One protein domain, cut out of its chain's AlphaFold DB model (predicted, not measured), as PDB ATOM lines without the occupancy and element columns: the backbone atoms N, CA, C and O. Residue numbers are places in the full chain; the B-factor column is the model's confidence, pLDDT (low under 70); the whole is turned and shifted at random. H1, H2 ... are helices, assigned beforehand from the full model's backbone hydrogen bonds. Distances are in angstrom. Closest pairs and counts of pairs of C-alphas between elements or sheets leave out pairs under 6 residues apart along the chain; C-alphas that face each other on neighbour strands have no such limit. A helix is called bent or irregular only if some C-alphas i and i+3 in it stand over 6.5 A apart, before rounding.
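This is residues 8 to 63 of the 167 residues of an uncharacterized protein of Labilibaculum manganireducens (UniProt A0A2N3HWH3). Two long helices, H1 and then H2, fold back on each other as a helical hairpin, running side by side in opposite ways. Residues 54 to 63 of H2 stick out at one end, and residues 26 to 32, of which 26 to 31 belong to H1, stand free at the other. The printed part has 56 residues, of which 53 are in the two named helices, with no named strand, and its class is all helix; the outline is a rod of 49 by 19 by 11 A, loose, with a radius of gyration of the C-alphas of 14.6 A.

Begin with H1, residues 8 to 31, and go on over a tight link to H2, residues 35 to 63. The two helices form a hairpin and touch, the closest C-alphas being those of Gly 17 and Phe 45, 7.7 A apart. Their lines stand at a shallow tilt of 16 degrees, opposite ways. Along the backbones, O i to N i+4 pairs are within hydrogen-bond range in 18 of 20 cases in H1 and 22 of 25 in H2.

Find C-alpha 8 at (24.122, 18.426, 131.307); from there H1 runs 32.9 A to C-alpha 31, with a kink of 28 degrees near residue 25. H2 runs 40.7 A from C-alpha 35 to C-alpha 63 at (29.709, 24.372, 149.659), with a kink of 34 degrees near residue 42. H2 is irregular: C-alphas 37 and 40 are 7.1 A apart.

Look to Asp 31 and Ile 63 for the two C-alphas farthest apart, 49.0 A. The printed part has no cut. Its mean pLDDT is 75.1, and the model's confidence is under 70 at residues 8 to 10, 24 to 33 and 35.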
ATOM      1  N   TRP A   8      24.577  18.873 132.623       63.31
ATOM      2  CA  TRP A   8      24.122  18.426 131.307       63.31
ATOM      3  C   TRP A   8      25.169  17.607 130.535       63.31
ATOM      4  O   TRP A   8      24.816  16.607 129.923       63.31
ATOM      5  N   ARG A   9      26.468  17.940 130.617       65.94
ATOM      6  CA  ARG A   9      27.533  17.114 130.011       65.94
ATOM      7  C   ARG A   9      27.646  15.757 130.696       65.94
ATOM      8  O   ARG A   9      27.797  14.758 130.007       65.94
ATOM      9  N   PHE A  10      27.531  15.708 132.023       67.62
ATOM     10  CA  PHE A  10      27.519  14.440 132.758       67.62
ATOM     11  C   PHE A  10      26.303  13.576 132.384       67.62
ATOM     12  O   PHE A  10      26.448  12.374 132.161       67.62
ATOM     13  N   LEU A  11      25.122  14.190 132.243       74.25
ATOM     14  CA  LEU A  11      23.916  13.504 131.779       74.25
ATOM     15  C   LEU A  11      24.059  13.002 130.337       74.25
ATOM     16  O   LEU A  11      23.741  11.847 130.083       74.25
ATOM     17  N   ILE A  12      24.602  13.805 129.415       76.50
ATOM     18  CA  ILE A  12      24.878  13.370 128.035       76.50
ATOM     19  C   ILE A  12      25.838  12.186 128.016       76.50
ATOM     20  O   ILE A  12      25.568  11.201 127.342       76.50
ATOM     21  N   VAL A  13      26.942  12.257 128.763       74.31
ATOM     22  CA  VAL A  13      27.919  11.164 128.853       74.31
ATOM     23  C   VAL A  13      27.259   9.909 129.430       74.31
ATOM     24  O   VAL A  13      27.477   8.818 128.918       74.31
ATOM     25  N   SER A  14      26.384  10.047 130.427       73.25
ATOM     26  CA  SER A  14      25.651   8.911 131.000       73.25
ATOM     27  C   SER A  14      24.656   8.301 130.001       73.25
ATOM     28  O   SER A  14      24.609   7.081 129.848       73.25
ATOM     29  N   ILE A  15      23.907   9.131 129.266       79.12
ATOM     30  CA  ILE A  15      22.958   8.690 128.230       79.12
ATOM     31  C   ILE A  15      23.705   8.013 127.078       79.12
ATOM     32  O   ILE A  15      23.349   6.902 126.705       79.12
ATOM     33  N   LEU A  16      24.773   8.624 126.560       76.94
ATOM     34  CA  LEU A  16      25.614   8.042 125.509       76.94
ATOM     35  C   LEU A  16      26.271   6.736 125.963       76.94
ATOM     36  O   LEU A  16      26.341   5.796 125.178       76.94
ATOM     37  N   GLY A  17      26.694   6.645 127.227       74.00
ATOM     38  CA  GLY A  17      27.197   5.404 127.813       74.00
ATOM     39  C   GLY A  17      26.129   4.309 127.845       74.00
ATOM     40  O   GLY A  17      26.395   3.176 127.457       74.00
ATOM     41  N   THR A  18      24.899   4.654 128.233       75.62
ATOM     42  CA  THR A  18      23.777   3.700 128.304       75.62
ATOM     43  C   THR A  18      23.349   3.242 126.908       75.62
ATOM     44  O   THR A  18      23.179   2.050 126.675       75.62
ATOM     45  N   VAL A  19      23.244   4.175 125.956       76.69
ATOM     46  CA  VAL A  19      22.952   3.885 124.544       76.69
ATOM     47  C   VAL A  19      24.060   3.035 123.929       76.69
ATOM     48  O   VAL A  19      23.757   2.072 123.237       76.69
ATOM     49  N   GLY A  20      25.327   3.327 124.235       71.19
ATOM     50  CA  GLY A  20      26.470   2.520 123.816       71.19
ATOM     51  C   GLY A  20      26.376   1.083 124.326       71.19
ATOM     52  O   GLY A  20      26.512   0.161 123.534       71.19
ATOM     53  N   ILE A  21      26.052   0.875 125.606       72.69
ATOM     54  CA  ILE A  21      25.848  -0.469 126.179       72.69
ATOM     55  C   ILE A  21      24.708  -1.210 125.466       72.69
ATOM     56  O   ILE A  21      24.875  -2.367 125.085       72.69
ATOM     57  N   VAL A  22      23.565  -0.554 125.245       72.75
ATOM     58  CA  VAL A  22      22.422  -1.156 124.534       72.75
ATOM     59  C   VAL A  22      22.790  -1.505 123.087       72.75
ATOM     60  O   VAL A  22      22.445  -2.584 122.609       72.75
ATOM     61  N   PHE A  23      23.540  -0.635 122.408       71.44
ATOM     62  CA  PHE A  23      24.021  -0.856 121.045       71.44
ATOM     63  C   PHE A  23      25.011  -2.027 120.973       71.44
ATOM     64  O   PHE A  23      24.899  -2.866 120.084       71.44
ATOM     65  N   ILE A  24      25.915  -2.145 121.953       67.69
ATOM     66  CA  ILE A  24      26.842  -3.277 122.104       67.69
ATOM     67  C   ILE A  24      26.075  -4.587 122.264       67.69
ATOM     68  O   ILE A  24      26.416  -5.562 121.602       67.69
ATOM     69  N   PHE A  25      25.045  -4.622 123.115       67.62
ATOM     70  CA  PHE A  25      24.212  -5.813 123.302       67.62
ATOM     71  C   PHE A  25      23.440  -6.185 122.032       67.62
ATOM     72  O   PHE A  25      23.333  -7.366 121.708       67.62
ATOM     73  N   HIS A  26      22.935  -5.192 121.295       67.50
ATOM     74  CA  HIS A  26      22.207  -5.419 120.050       67.50
ATOM     75  C   HIS A  26      23.119  -5.954 118.932       67.50
ATOM     76  O   HIS A  26      22.760  -6.918 118.266       67.50
ATOM     77  N   PHE A  27      24.324  -5.395 118.769       63.50
ATOM     78  CA  PHE A  27      25.275  -5.803 117.725       63.50
ATOM     79  C   PHE A  27      26.127  -7.031 118.082       63.50
ATOM     80  O   PHE A  27      26.544  -7.749 117.175       63.50
ATOM     81  N   ASN A  28      26.315  -7.356 119.370       60.28
ATOM     82  CA  ASN A  28      26.869  -8.657 119.785       60.28
ATOM     83  C   ASN A  28      26.043  -9.829 119.230       60.28
ATOM     84  O   ASN A  28      26.582 -10.890 118.945       60.28
ATOM     85  N   SER A  29      24.732  -9.623 119.059       61.72
ATOM     86  CA  SER A  29      23.832 -10.620 118.478       61.72
ATOM     87  C   SER A  29      23.950 -10.750 116.953       61.72
ATOM     88  O   SER A  29      23.375 -11.689 116.406       61.72
ATOM     89  N   ILE A  30      24.623  -9.818 116.267       61.16
ATOM     90  CA  ILE A  30      24.595  -9.693 114.801       61.16
ATOM     91  C   ILE A  30      25.982  -9.956 114.187       61.16
ATOM     92  O   ILE A  30      26.062 -10.706 113.221       61.16
ATOM     93  N   ASP A  31      27.068  -9.433 114.777       61.72
ATOM     94  CA  ASP A  31      28.379  -9.341 114.099       61.72
ATOM     95  C   ASP A  31      29.570  -9.999 114.837       61.72
ATOM     96  O   ASP A  31      30.723  -9.768 114.478       61.72
ATOM     97  N   ASN A  32      29.346 -10.850 115.852       67.81
ATOM     98  CA  ASN A  32      30.425 -11.561 116.575       67.81
ATOM     99  C   ASN A  32      31.471 -10.636 117.256       67.81
ATOM    100  O   ASN A  32      32.590 -11.060 117.554       67.81
ATOM    101  N   ILE A  33      31.116  -9.372 117.506       66.94
ATOM    102  CA  ILE A  33      31.985  -8.379 118.154       66.94
ATOM    103  C   ILE A  33      32.163  -8.756 119.624       66.94
ATOM    104  O   ILE A  33      31.193  -8.779 120.381       66.94
ATOM    105  N   GLN A  34      33.393  -9.020 120.061       70.81
ATOM    106  CA  GLN A  34      33.633  -9.483 121.423       70.81
ATOM    107  C   GLN A  34      33.552  -8.321 122.415       70.81
ATOM    108  O   GLN A  34      33.933  -7.187 122.138       70.81
ATOM    109  N   LEU A  35      33.112  -8.609 123.642       66.50
ATOM    110  CA  LEU A  35      33.025  -7.621 124.729       66.50
ATOM    111  C   LEU A  35      34.382  -6.929 125.001       66.50
ATOM    112  O   LEU A  35      34.426  -5.768 125.410       66.50
ATOM    113  N   ASN A  36      35.483  -7.623 124.692       75.50
ATOM    114  CA  ASN A  36      36.850  -7.115 124.788       75.50
ATOM    115  C   ASN A  36      37.125  -5.907 123.878       75.50
ATOM    116  O   ASN A  36      37.905  -5.035 124.263       75.50
ATOM    117  N   ASP A  37      36.445  -5.798 122.736       72.62
ATOM    118  CA  ASP A  37      36.630  -4.702 121.776       72.62
ATOM    119  C   ASP A  37      36.128  -3.355 122.332       72.62
ATOM    120  O   ASP A  37      36.541  -2.282 121.889       72.62
ATOM    121  N   PHE A  38      35.290  -3.395 123.375       70.19
ATOM    122  CA  PHE A  38      34.744  -2.212 124.045       70.19
ATOM    123  C   PHE A  38      35.510  -1.802 125.307       70.19
ATOM    124  O   PHE A  38      35.271  -0.709 125.831       70.19
ATOM    125  N   ILE A  39      36.464  -2.613 125.786       75.31
ATOM    126  CA  ILE A  39      37.299  -2.287 126.957       75.31
ATOM    127  C   ILE A  39      37.963  -0.904 126.825       75.31
ATOM    128  O   ILE A  39      37.901  -0.139 127.795       75.31
ATOM    129  N   PRO A  40      38.542  -0.509 125.670       77.25
ATOM    130  CA  PRO A  40      39.135   0.820 125.521       77.25
ATOM    131  C   PRO A  40      38.110   1.948 125.701       77.25
ATOM    132  O   PRO A  40      38.396   2.943 126.367       77.25
ATOM    133  N   VAL A  41      36.891   1.774 125.176       73.12
ATOM    134  CA  VAL A  41      35.805   2.761 125.273       73.12
ATOM    135  C   VAL A  41      35.347   2.912 126.724       73.12
ATOM    136  O   VAL A  41      35.305   4.032 127.239       73.12
ATOM    137  N   PHE A  42      35.086   1.802 127.423       74.75
ATOM    138  CA  PHE A  42      34.737   1.832 128.848       74.75
ATOM    139  C   PHE A  42      35.845   2.452 129.696       74.75
ATOM    140  O   PHE A  42      35.562   3.263 130.576       74.75
ATOM    141  N   THR A  43      37.106   2.130 129.405       76.62
ATOM    142  CA  THR A  43      38.261   2.684 130.122       76.62
ATOM    143  C   THR A  43      38.301   4.207 130.008       76.62
ATOM    144  O   THR A  43      38.426   4.901 131.018       76.62
ATOM    145  N   VAL A  44      38.110   4.748 128.802       76.62
ATOM    146  CA  VAL A  44      38.028   6.197 128.566       76.62
ATOM    147  C   VAL A  44      36.847   6.810 129.332       76.62
ATOM    148  O   VAL A  44      37.042   7.763 130.089       76.62
ATOM    149  N   PHE A  45      35.645   6.237 129.219       74.25
ATOM    150  CA  PHE A  45      34.455   6.712 129.941       74.25
ATOM    151  C   PHE A  45      34.653   6.738 131.461       74.25
ATOM    152  O   PHE A  45      34.312   7.730 132.105       74.25
ATOM    153  N   ILE A  46      35.239   5.686 132.033       78.06
ATOM    154  CA  ILE A  46      35.508   5.585 133.470       78.06
ATOM    155  C   ILE A  46      36.522   6.651 133.899       78.06
ATOM    156  O   ILE A  46      36.292   7.346 134.888       78.06
ATOM    157  N   ILE A  47      37.616   6.837 133.154       79.31
ATOM    158  CA  ILE A  47      38.649   7.830 133.493       79.31
ATOM    159  C   ILE A  47      38.067   9.250 133.494       79.31
ATOM    160  O   ILE A  47      38.263  10.002 134.458       79.31
ATOM    161  N   PHE A  48      37.329   9.627 132.446       76.88
ATOM    162  CA  PHE A  48      36.710  10.953 132.361       76.88
ATOM    163  C   PHE A  48      35.578  11.122 133.384       76.88
ATOM    164  O   PHE A  48      35.542  12.130 134.095       76.88
ATOM    165  N   GLY A  49      34.725  10.108 133.541       78.69
ATOM    166  CA  GLY A  49      33.625  10.096 134.503       78.69
ATOM    167  C   GLY A  49      34.102  10.237 135.948       78.69
ATOM    168  O   GLY A  49      33.604  11.093 136.677       78.69
ATOM    169  N   ILE A  50      35.129   9.482 136.361       81.81
ATOM    170  CA  ILE A  50      35.716   9.583 137.708       81.81
ATOM    171  C   ILE A  50      36.305  10.975 137.940       81.81
ATOM    172  O   ILE A  50      36.144  11.538 139.027       81.81
ATOM    173  N   LYS A  51      36.997  11.552 136.949       82.00
ATOM    174  CA  LYS A  51      37.596  12.887 137.081       82.00
ATOM    175  C   LYS A  51      36.526  13.950 137.325       82.00
ATOM    176  O   LYS A  51      36.704  14.786 138.215       82.00
ATOM    177  N   ASP A  52      35.431  13.916 136.577       80.31
ATOM    178  CA  ASP A  52      34.347  14.885 136.731       80.31
ATOM    179  C   ASP A  52      33.520  14.637 137.996       80.31
ATOM    180  O   ASP A  52      33.201  15.588 138.713       80.31
ATOM    181  N   PHE A  53      33.299  13.376 138.369       79.31
ATOM    182  CA  PHE A  53      32.660  13.022 139.635       79.31
ATOM    183  C   PHE A  53      33.472  13.499 140.849       79.31
ATOM    184  O   PHE A  53      32.934  14.110 141.771       79.31
ATOM    185  N   ARG A  54      34.800  13.323 140.834       86.38
ATOM    186  CA  ARG A  54      35.680  13.848 141.894       86.38
ATOM    187  C   ARG A  54      35.624  15.373 141.985       86.38
ATOM    188  O   ARG A  54      35.661  15.906 143.093       86.38
ATOM    189  N   LYS A  55      35.540  16.089 140.856       84.38
ATOM    190  CA  LYS A  55      35.356  17.554 140.864       84.38
ATOM    191  C   LYS A  55      34.016  17.940 141.488       84.38
ATOM    192  O   LYS A  55      33.988  18.870 142.285       84.38
ATOM    193  N   TYR A  56      32.945  17.219 141.161       83.75
ATOM    194  CA  TYR A  56      31.629  17.439 141.757       83.75
ATOM    195  C   TYR A  56      31.641  17.247 143.273       83.75
ATOM    196  O   TYR A  56      31.186  18.121 144.002       83.75
ATOM    197  N   LEU A  57      32.233  16.156 143.765       86.44
ATOM    198  CA  LEU A  57      32.348  15.918 145.206       86.44
ATOM    199  C   LEU A  57      33.169  17.003 145.910       86.44
ATOM    200  O   LEU A  57      32.792  17.462 146.985       86.44
ATOM    201  N   LYS A  58      34.277  17.449 145.301       88.88
ATOM    202  CA  LYS A  58      35.066  18.573 145.829       88.88
ATOM    203  C   LYS A  58      34.250  19.863 145.884       88.88
ATOM    204  O   LYS A  58      34.347  20.587 146.868       88.88
ATOM    205  N   TYR A  59      33.450  20.129 144.854       86.75
ATOM    206  CA  TYR A  59      32.552  21.278 144.811       86.75
ATOM    207  C   TYR A  59      31.509  21.215 145.933       86.75
ATOM    208  O   TYR A  59      31.400  22.165 146.700       86.75
ATOM    209  N   GLN A  60      30.823  20.081 146.103       87.62
ATOM    210  CA  GLN A  60      29.849  19.895 147.186       87.62
ATOM    211  C   GLN A  60      30.486  20.087 148.565       87.62
ATOM    212  O   GLN A  60      30.004  20.879 149.366       87.62
ATOM    213  N   LYS A  61      31.651  19.473 148.801       90.06
ATOM    214  CA  LYS A  61      32.390  19.658 150.055       90.06
ATOM    215  C   LYS A  61      32.778  21.122 150.295       90.06
ATOM    216  O   LYS A  61      32.776  21.575 151.433       90.06
ATOM    217  N   SER A  62      33.110  21.868 149.239       90.25
ATOM    218  CA  SER A  62      33.395  23.303 149.342       90.25
ATOM    219  C   SER A  62      32.164  24.111 149.752       90.25
ATOM    220  O   SER A  62      32.311  25.065 150.508       90.25
ATOM    221  N   ILE A  63      30.976  23.745 149.262       91.69
ATOM    222  CA  ILE A  63      29.709  24.372 149.659       91.69
ATOM    223  C   ILE A  63      29.418  24.087 151.133       91.69
ATOM    224  O   ILE A  63      29.159  25.017 151.889       91.69
TER     225      ILE A  63